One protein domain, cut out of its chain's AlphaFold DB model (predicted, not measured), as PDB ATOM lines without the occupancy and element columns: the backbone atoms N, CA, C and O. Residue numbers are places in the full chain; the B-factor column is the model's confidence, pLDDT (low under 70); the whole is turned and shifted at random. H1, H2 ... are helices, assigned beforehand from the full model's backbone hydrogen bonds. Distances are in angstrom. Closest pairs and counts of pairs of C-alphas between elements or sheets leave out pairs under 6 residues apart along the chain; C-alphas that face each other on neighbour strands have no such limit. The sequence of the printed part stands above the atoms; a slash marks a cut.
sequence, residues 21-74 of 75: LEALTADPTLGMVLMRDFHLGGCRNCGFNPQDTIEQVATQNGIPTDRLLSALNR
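This is residues 21 to 74 of the 75 residues of an uncharacterized protein of Planctomycetes bacterium (UniProt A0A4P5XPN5). Four short helices make a small rounded cluster of two pairs: H1 and H2 form a corner on one side, and H3 packs on H4 at a steep angle on the other. The long loop of residues 39 to 53 leads from the first pair to the second. The printed part has 54 residues, with four named helices in the order H1, H2, H3, H4 and no named strand, and its class is all helix. It is compact, with a radius of gyration of the C-alphas of 10.0 A and spans of 24 by 21 by 21 A.

H1, residues 21 to 26, begins at C-alpha 21 (-23.267, -41.676, -23.184) and is 8.4 A long from first to last C-alpha. H2, residues 29 to 38, is the longest helix at 13.8 A and ends at C-alpha 38 (-14.893, -50.037, -11.627). H3, residues 54 to 60, measures 10.0 A. H4, residues 65 to 72, measures 10.6 A and ends at C-alpha 72 (-25.572, -50.677, -14.528).

H1 and H2 only just touch, with 3 pairs of C-alphas within 8 A, and only at the corner by their link; their closest C-alphas, those of Leu 24 and Leu 30, are 5.9 A apart. They run opposite ways at a steep tilt of 56 degrees. H2 and H4 only just touch, also with 3 pairs; the closest C-alphas are those of Leu 30 and Leu 72, 6.6 A apart. H3 and H4 touch, closest at the C-alphas of Ala 58 and Thr 65, 5.3 A, and run opposite ways at a steep tilt of 51 degrees. H3 is apart from H1 and H2. In H1, H2, H3 and H4 every O i to N i+4 pair is within hydrogen-bond range.

The C-alphas farthest apart, those of Arg 44 and Arg 74, are 27.2 A apart. The printed part has no cut. The link from H2 to H3 is long; the other two are tight. Mean pLDDT of the printed part is 86.7, and residues 42 to 46 are under 70.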
ATOM      1  N   LEU A  21     -22.521 -42.925 -23.115       92.44
ATOM      2  CA  LEU A  21     -23.267 -41.676 -23.184       92.44
ATOM      3  C   LEU A  21     -24.768 -41.899 -22.993       92.44
ATOM      4  O   LEU A  21     -25.374 -41.186 -22.198       92.44
ATOM      5  N   GLU A  22     -25.371 -42.872 -23.679       92.94
ATOM      6  CA  GLU A  22     -26.793 -43.194 -23.509       92.94
ATOM      7  C   GLU A  22     -27.098 -43.636 -22.078       92.94
ATOM      8  O   GLU A  22     -28.059 -43.149 -21.483       92.94
ATOM      9  N   ALA A  23     -26.258 -44.501 -21.501       91.50
ATOM     10  CA  ALA A  23     -26.426 -44.963 -20.128       91.50
ATOM     11  C   ALA A  23     -26.350 -43.798 -19.125       91.50
ATOM     12  O   ALA A  23     -27.268 -43.599 -18.332       91.50
ATOM     13  N   LEU A  24     -25.306 -42.972 -19.216       90.19
ATOM     14  CA  LEU A  24     -25.083 -41.823 -18.330       90.19
ATOM     15  C   LEU A  24     -26.111 -40.701 -18.521       90.19
ATOM     16  O   LEU A  24     -26.416 -39.976 -17.578       90.19
ATOM     17  N   THR A  25     -26.646 -40.547 -19.733       91.75
ATOM     18  CA  THR A  25     -27.727 -39.593 -20.023       91.75
ATOM     19  C   THR A  25     -29.050 -40.081 -19.442       91.75
ATOM     20  O   THR A  25     -29.843 -39.285 -18.944       91.75
ATOM     21  N   ALA A  26     -29.291 -41.393 -19.494       90.88
ATOM     22  CA  ALA A  26     -30.474 -42.015 -18.923       90.88
ATOM     23  C   ALA A  26     -30.460 -42.019 -17.388       90.88
ATOM     24  O   ALA A  26     -31.539 -42.020 -16.790       90.88
ATOM     25  N   ASP A  27     -29.275 -42.059 -16.770       89.12
ATOM     26  CA  ASP A  27     -29.077 -41.881 -15.333       89.12
ATOM     27  C   ASP A  27     -27.647 -41.378 -15.011       89.12
ATOM     28  O   ASP A  27     -26.677 -42.137 -15.126       89.12
ATOM     29  N   PRO A  28     -27.478 -40.123 -14.547       87.44
ATOM     30  CA  PRO A  28     -26.162 -39.581 -14.213       87.44
ATOM     31  C   PRO A  28     -25.520 -40.244 -12.981       87.44
ATOM     32  O   PRO A  28     -24.303 -40.149 -12.803       87.44
ATOM     33  N   THR A  29     -26.292 -40.937 -12.133       88.75
ATOM     34  CA  THR A  29     -25.760 -41.635 -10.948       88.75
ATOM     35  C   THR A  29     -24.872 -42.820 -11.329       88.75
ATOM     36  O   THR A  29     -23.944 -43.160 -10.588       88.75
ATOM     37  N   LEU A  30     -25.055 -43.373 -12.532       88.69
ATOM     38  CA  LEU A  30     -24.210 -44.429 -13.084       88.69
ATOM     39  C   LEU A  30     -22.748 -44.022 -13.195       88.69
ATOM     40  O   LEU A  30     -21.871 -44.847 -12.960       88.69
ATOM     41  N   GLY A  31     -22.466 -42.747 -13.478       88.00
ATOM     42  CA  GLY A  31     -21.095 -42.236 -13.506       88.00
ATOM     43  C   GLY A  31     -20.386 -42.428 -12.167       88.00
ATOM     44  O   GLY A  31     -19.210 -42.788 -12.126       88.00
ATOM     45  N   MET A  32     -21.120 -42.272 -11.061       86.38
ATOM     46  CA  MET A  32     -20.586 -42.499  -9.722       86.38
ATOM     47  C   MET A  32     -20.346 -43.988  -9.453       86.38
ATOM     48  O   MET A  32     -19.302 -44.330  -8.904       86.38
ATOM     49  N   VAL A  33     -21.262 -44.872  -9.862       88.12
ATOM     50  CA  VAL A  33     -21.084 -46.334  -9.749       88.12
ATOM     51  C   VAL A  33     -19.847 -46.782 -10.532       88.12
ATOM     52  O   VAL A  33     -18.989 -47.485 -10.010       88.12
ATOM     53  N   LEU A  34     -19.692 -46.297 -11.763       88.38
ATOM     54  CA  LEU A  34     -18.544 -46.588 -12.622       88.38
ATOM     55  C   LEU A  34     -17.215 -46.149 -11.994       88.38
ATOM     56  O   LEU A  34     -16.251 -46.916 -11.994       88.38
ATOM     57  N   MET A  35     -17.168 -44.956 -11.398       86.62
ATOM     58  CA  MET A  35     -15.983 -44.481 -10.680       86.62
ATOM     59  C   MET A  35     -15.696 -45.298  -9.414       86.62
ATOM     60  O   MET A  35     -14.536 -45.603  -9.147       86.62
ATOM     61  N   ARG A  36     -16.722 -45.626  -8.620       85.56
ATOM     62  CA  ARG A  36     -16.552 -46.255  -7.299       85.56
ATOM     63  C   ARG A  36     -16.282 -47.755  -7.373       85.56
ATOM     64  O   ARG A  36     -15.434 -48.239  -6.632       85.56
ATOM     65  N   ASP A  37     -16.981 -48.477  -8.246       86.62
ATOM     66  CA  ASP A  37     -16.900 -49.940  -8.342       86.62
ATOM     67  C   ASP A  37     -15.887 -50.414  -9.393       86.62
ATOM     68  O   ASP A  37     -15.261 -51.466  -9.230       86.62
ATOM     69  N   PHE A  38     -15.706 -49.641 -10.470       86.62
ATOM     70  CA  PHE A  38     -14.893 -50.037 -11.627       86.62
ATOM     71  C   PHE A  38     -13.702 -49.115 -11.892       86.62
ATOM     72  O   PHE A  38     -12.888 -49.424 -12.758       86.62
ATOM     73  N   HIS A  39     -13.564 -48.013 -11.148       83.88
ATOM     74  CA  HIS A  39     -12.527 -46.996 -11.355       83.88
ATOM     75  C   HIS A  39     -12.530 -46.389 -12.771       83.88
ATOM     76  O   HIS A  39     -11.521 -45.843 -13.225       83.88
ATOM     77  N   LEU A  40     -13.674 -46.435 -13.457       82.69
ATOM     78  CA  LEU A  40     -13.874 -45.883 -14.795       82.69
ATOM     79  C   LEU A  40     -14.102 -44.367 -14.705       82.69
ATOM     80  O   LEU A  40     -15.035 -43.906 -14.054       82.69
ATOM     81  N   GLY A  41     -13.238 -43.581 -15.353       71.88
ATOM     82  CA  GLY A  41     -13.299 -42.113 -15.384       71.88
ATOM     83  C   GLY A  41     -12.585 -41.388 -14.232       71.88
ATOM     84  O   GLY A  41     -12.545 -40.161 -14.227       71.88
ATOM     85  N   GLY A  42     -11.992 -42.112 -13.275       64.62
ATOM     86  CA  GLY A  42     -11.363 -41.538 -12.070       64.62
ATOM     87  C   GLY A  42      -9.929 -41.022 -12.227       64.62
ATOM     88  O   GLY A  42      -9.462 -40.228 -11.414       64.62
ATOM     89  N   CYS A  43      -9.196 -41.479 -13.243       63.09
ATOM     90  CA  CYS A  43      -7.770 -41.194 -13.428       63.09
ATOM     91  C   CYS A  43      -7.433 -41.049 -14.916       63.09
ATOM     92  O   CYS A  43      -8.119 -41.612 -15.767       63.09
ATOM     93  N   ARG A  44      -6.319 -40.369 -15.233       57.09
ATOM     94  CA  ARG A  44      -5.847 -40.124 -16.618       57.09
ATOM     95  C   ARG A  44      -5.680 -41.397 -17.467       57.09
ATOM     96  O   ARG A  44      -5.655 -41.293 -18.685       57.09
ATOM     97  N   ASN A  45      -5.560 -42.563 -16.829       64.06
ATOM     98  CA  ASN A  45      -5.340 -43.860 -17.473       64.06
ATOM     99  C   ASN A  45      -6.588 -44.769 -17.500       64.06
ATOM    100  O   ASN A  45      -6.552 -45.806 -18.147       64.06
ATOM    101  N   CYS A  46      -7.673 -44.408 -16.805       69.56
ATOM    102  CA  CYS A  46      -8.893 -45.228 -16.701       69.56
ATOM    103  C   CYS A  46     -10.094 -44.547 -17.378       69.56
ATOM    104  O   CYS A  46     -11.246 -44.758 -17.001       69.56
ATOM    105  N   GLY A  47      -9.816 -43.636 -18.313       75.31
ATOM    106  CA  GLY A  47     -10.841 -42.954 -19.091       75.31
ATOM    107  C   GLY A  47     -11.503 -43.905 -20.085       75.31
ATOM    108  O   GLY A  47     -10.881 -44.843 -20.574       75.31
ATOM    109  N   PHE A  48     -12.761 -43.631 -20.401       86.94
ATOM    110  CA  PHE A  48     -13.494 -44.288 -21.477       86.94
ATOM    111  C   PHE A  48     -14.041 -43.227 -22.428       86.94
ATOM    112  O   PHE A  48     -14.269 -42.082 -22.029       86.94
ATOM    113  N   ASN A  49     -14.261 -43.596 -23.686       88.62
ATOM    114  CA  ASN A  49     -14.955 -42.725 -24.623       88.62
ATOM    115  C   ASN A  49     -16.471 -42.845 -24.378       88.62
ATOM    116  O   ASN A  49     -16.990 -43.958 -24.401       88.62
ATOM    117  N   PRO A  50     -17.217 -41.743 -24.174       88.38
ATOM    118  CA  PRO A  50     -18.672 -41.800 -24.021       88.38
ATOM    119  C   PRO A  50     -19.391 -42.436 -25.221       88.38
ATOM    120  O   PRO A  50     -20.488 -42.961 -25.074       88.38
ATOM    121  N   GLN A  51     -18.774 -42.385 -26.403       92.75
ATOM    122  CA  GLN A  51     -19.308 -42.987 -27.625       92.75
ATOM    123  C   GLN A  51     -19.053 -44.497 -27.717       92.75
ATOM    124  O   GLN A  51     -19.682 -45.157 -28.541       92.75
ATOM    125  N   ASP A  52     -18.156 -45.044 -26.892       92.56
ATOM    126  CA  ASP A  52     -17.929 -46.483 -26.851       92.56
ATOM    127  C   ASP A  52     -19.102 -47.176 -26.145       92.56
ATOM    128  O   ASP A  52     -19.737 -46.649 -25.222       92.56
ATOM    129  N   THR A  53     -19.393 -48.389 -26.604       94.88
ATOM    130  CA  THR A  53     -20.401 -49.251 -25.986       94.88
ATOM    131  C   THR A  53     -19.923 -49.801 -24.647       94.88
ATOM    132  O   THR A  53     -18.720 -49.917 -24.401       94.88
ATOM    133  N   ILE A  54     -20.862 -50.186 -23.780       93.00
ATOM    134  CA  ILE A  54     -20.557 -50.818 -22.487       93.00
ATOM    135  C   ILE A  54     -19.618 -52.020 -22.671       93.00
ATOM    136  O   ILE A  54     -18.672 -52.183 -21.902       93.00
ATOM    137  N   GLU A  55     -19.828 -52.839 -23.705       94.69
ATOM    138  CA  GLU A  55     -18.947 -53.970 -24.028       94.69
ATOM    139  C   GLU A  55     -17.528 -53.538 -24.404       94.69
ATOM    140  O   GLU A  55     -16.554 -54.126 -23.923       94.69
ATOM    141  N   GLN A  56     -17.393 -52.512 -25.245       93.88
ATOM    142  CA  GLN A  56     -16.083 -52.004 -25.650       93.88
ATOM    143  C   GLN A  56     -15.326 -51.438 -24.454       93.88
ATOM    144  O   GLN A  56     -14.165 -51.787 -24.253       93.88
ATOM    145  N   VAL A  57     -15.992 -50.635 -23.623       92.06
ATOM    146  CA  VAL A  57     -15.388 -50.052 -22.421       92.06
ATOM    147  C   VAL A  57     -14.988 -51.136 -21.427       92.06
ATOM    148  O   VAL A  57     -13.884 -51.083 -20.882       92.06
ATOM    149  N   ALA A  58     -15.837 -52.149 -21.230       92.06
ATOM    150  CA  ALA A  58     -15.508 -53.296 -20.396       92.06
ATOM    151  C   ALA A  58     -14.254 -54.012 -20.918       92.06
ATOM    152  O   ALA A  58     -13.285 -54.182 -20.182       92.06
ATOM    153  N   THR A  59     -14.226 -54.332 -22.213       91.69
ATOM    154  CA  THR A  59     -13.113 -55.038 -22.863       91.69
ATOM    155  C   THR A  59     -11.806 -54.246 -22.796       91.69
ATOM    156  O   THR A  59     -10.774 -54.798 -22.419       91.69
ATOM    157  N   GLN A  60     -11.841 -52.946 -23.097       89.50
ATOM    158  CA  GLN A  60     -10.674 -52.055 -23.046       89.50
ATOM    159  C   GLN A  60     -10.070 -51.960 -21.639       89.50
ATOM    160  O   GLN A  60      -8.856 -51.831 -21.499       89.50
ATOM    161  N   ASN A  61     -10.909 -52.040 -20.605       87.44
ATOM    162  CA  ASN A  61     -10.488 -51.949 -19.208       87.44
ATOM    163  C   ASN A  61     -10.290 -53.327 -18.548       87.44
ATOM    164  O   ASN A  61     -10.039 -53.399 -17.346       87.44
ATOM    165  N   GLY A  62     -10.399 -54.428 -19.306       89.50
ATOM    166  CA  GLY A  62     -10.251 -55.792 -18.783       89.50
ATOM    167  C   GLY A  62     -11.354 -56.207 -17.800       89.50
ATOM    168  O   GLY A  62     -11.141 -57.068 -16.946       89.50
ATOM    169  N   ILE A  63     -12.528 -55.585 -17.890       90.31
ATOM    170  CA  ILE A  63     -13.697 -55.853 -17.054       90.31
ATOM    171  C   ILE A  63     -14.600 -56.855 -17.787       90.31
ATOM    172  O   ILE A  63     -14.858 -56.689 -18.978       90.31
ATOM    173  N   PRO A  64     -15.148 -57.876 -17.106       92.19
ATOM    174  CA  PRO A  64     -16.171 -58.728 -17.702       92.19
ATOM    175  C   PRO A  64     -17.425 -57.915 -18.051       92.19
ATOM    176  O   PRO A  64     -18.027 -57.306 -17.164       92.19
ATOM    177  N   THR A  65     -17.850 -57.940 -19.317       91.31
ATOM    178  CA  THR A  65     -19.026 -57.193 -19.804       91.31
ATOM    179  C   THR A  65     -20.280 -57.470 -18.975       91.31
ATOM    180  O   THR A  65     -20.996 -56.539 -18.614       91.31
ATOM    181  N   ASP A  66     -20.512 -58.729 -18.595       91.19
ATOM    182  CA  ASP A  66     -21.643 -59.137 -17.751       91.19
ATOM    183  C   ASP A  66     -21.629 -58.469 -16.365       91.19
ATOM    184  O   ASP A  66     -22.661 -58.013 -15.870       91.19
ATOM    185  N   ARG A  67     -20.442 -58.315 -15.764       91.31
ATOM    186  CA  ARG A  67     -20.278 -57.646 -14.468       91.31
ATOM    187  C   ARG A  67     -20.633 -56.165 -14.571       91.31
ATOM    188  O   ARG A  67     -21.291 -55.634 -13.678       91.31
ATOM    189  N   LEU A  68     -20.195 -55.511 -15.647       90.50
ATOM    190  CA  LEU A  68     -20.489 -54.102 -15.883       90.50
ATOM    191  C   LEU A  68     -21.987 -53.901 -16.141       90.50
ATOM    192  O   LEU A  68     -22.615 -53.080 -15.480       90.50
ATOM    193  N   LEU A  69     -22.583 -54.714 -17.016       91.62
ATOM    194  CA  LEU A  69     -24.022 -54.686 -17.284       91.62
ATOM    195  C   LEU A  69     -24.851 -54.949 -16.028       91.62
ATOM    196  O   LEU A  69     -25.828 -54.242 -15.794       91.62
ATOM    197  N   SER A  70     -24.452 -55.913 -15.204       91.12
ATOM    198  CA  SER A  70     -25.132 -56.216 -13.946       91.12
ATOM    199  C   SER A  70     -25.118 -55.026 -12.990       91.12
ATOM    200  O   SER A  70     -26.133 -54.739 -12.368       91.12
ATOM    201  N   ALA A  71     -24.002 -54.299 -12.883       89.62
ATOM    202  CA  ALA A  71     -23.932 -53.110 -12.036       89.62
ATOM    203  C   ALA A  71     -24.800 -51.960 -12.569       89.62
ATOM    204  O   ALA A  71     -25.510 -51.324 -11.794       89.62
ATOM    205  N   LEU A  72     -24.787 -51.735 -13.886       88.81
ATOM    206  CA  LEU A  72     -25.572 -50.677 -14.528       88.81
ATOM    207  C   LEU A  72     -27.085 -50.939 -14.484       88.81
ATOM    208  O   LEU A  72     -27.868 -49.998 -14.494       88.81
ATOM    209  N   ASN A  73     -27.505 -52.204 -14.442       89.69
ATOM    210  CA  ASN A  73     -28.916 -52.593 -14.398       89.69
ATOM    211  C   ASN A  73     -29.449 -52.857 -12.977       89.69
ATOM    212  O   ASN A  73     -30.600 -53.260 -12.833       89.69
ATOM    213  N   ARG A  74     -28.623 -52.688 -11.936       85.06
ATOM    214  CA  ARG A  74     -29.000 -52.954 -10.535       85.06
ATOM    215  C   ARG A  74     -29.526 -51.722  -9.787       85.06
ATOM    216  O   ARG A  74     -30.036 -51.871  -8.677       85.06
TER     217      ARG A  74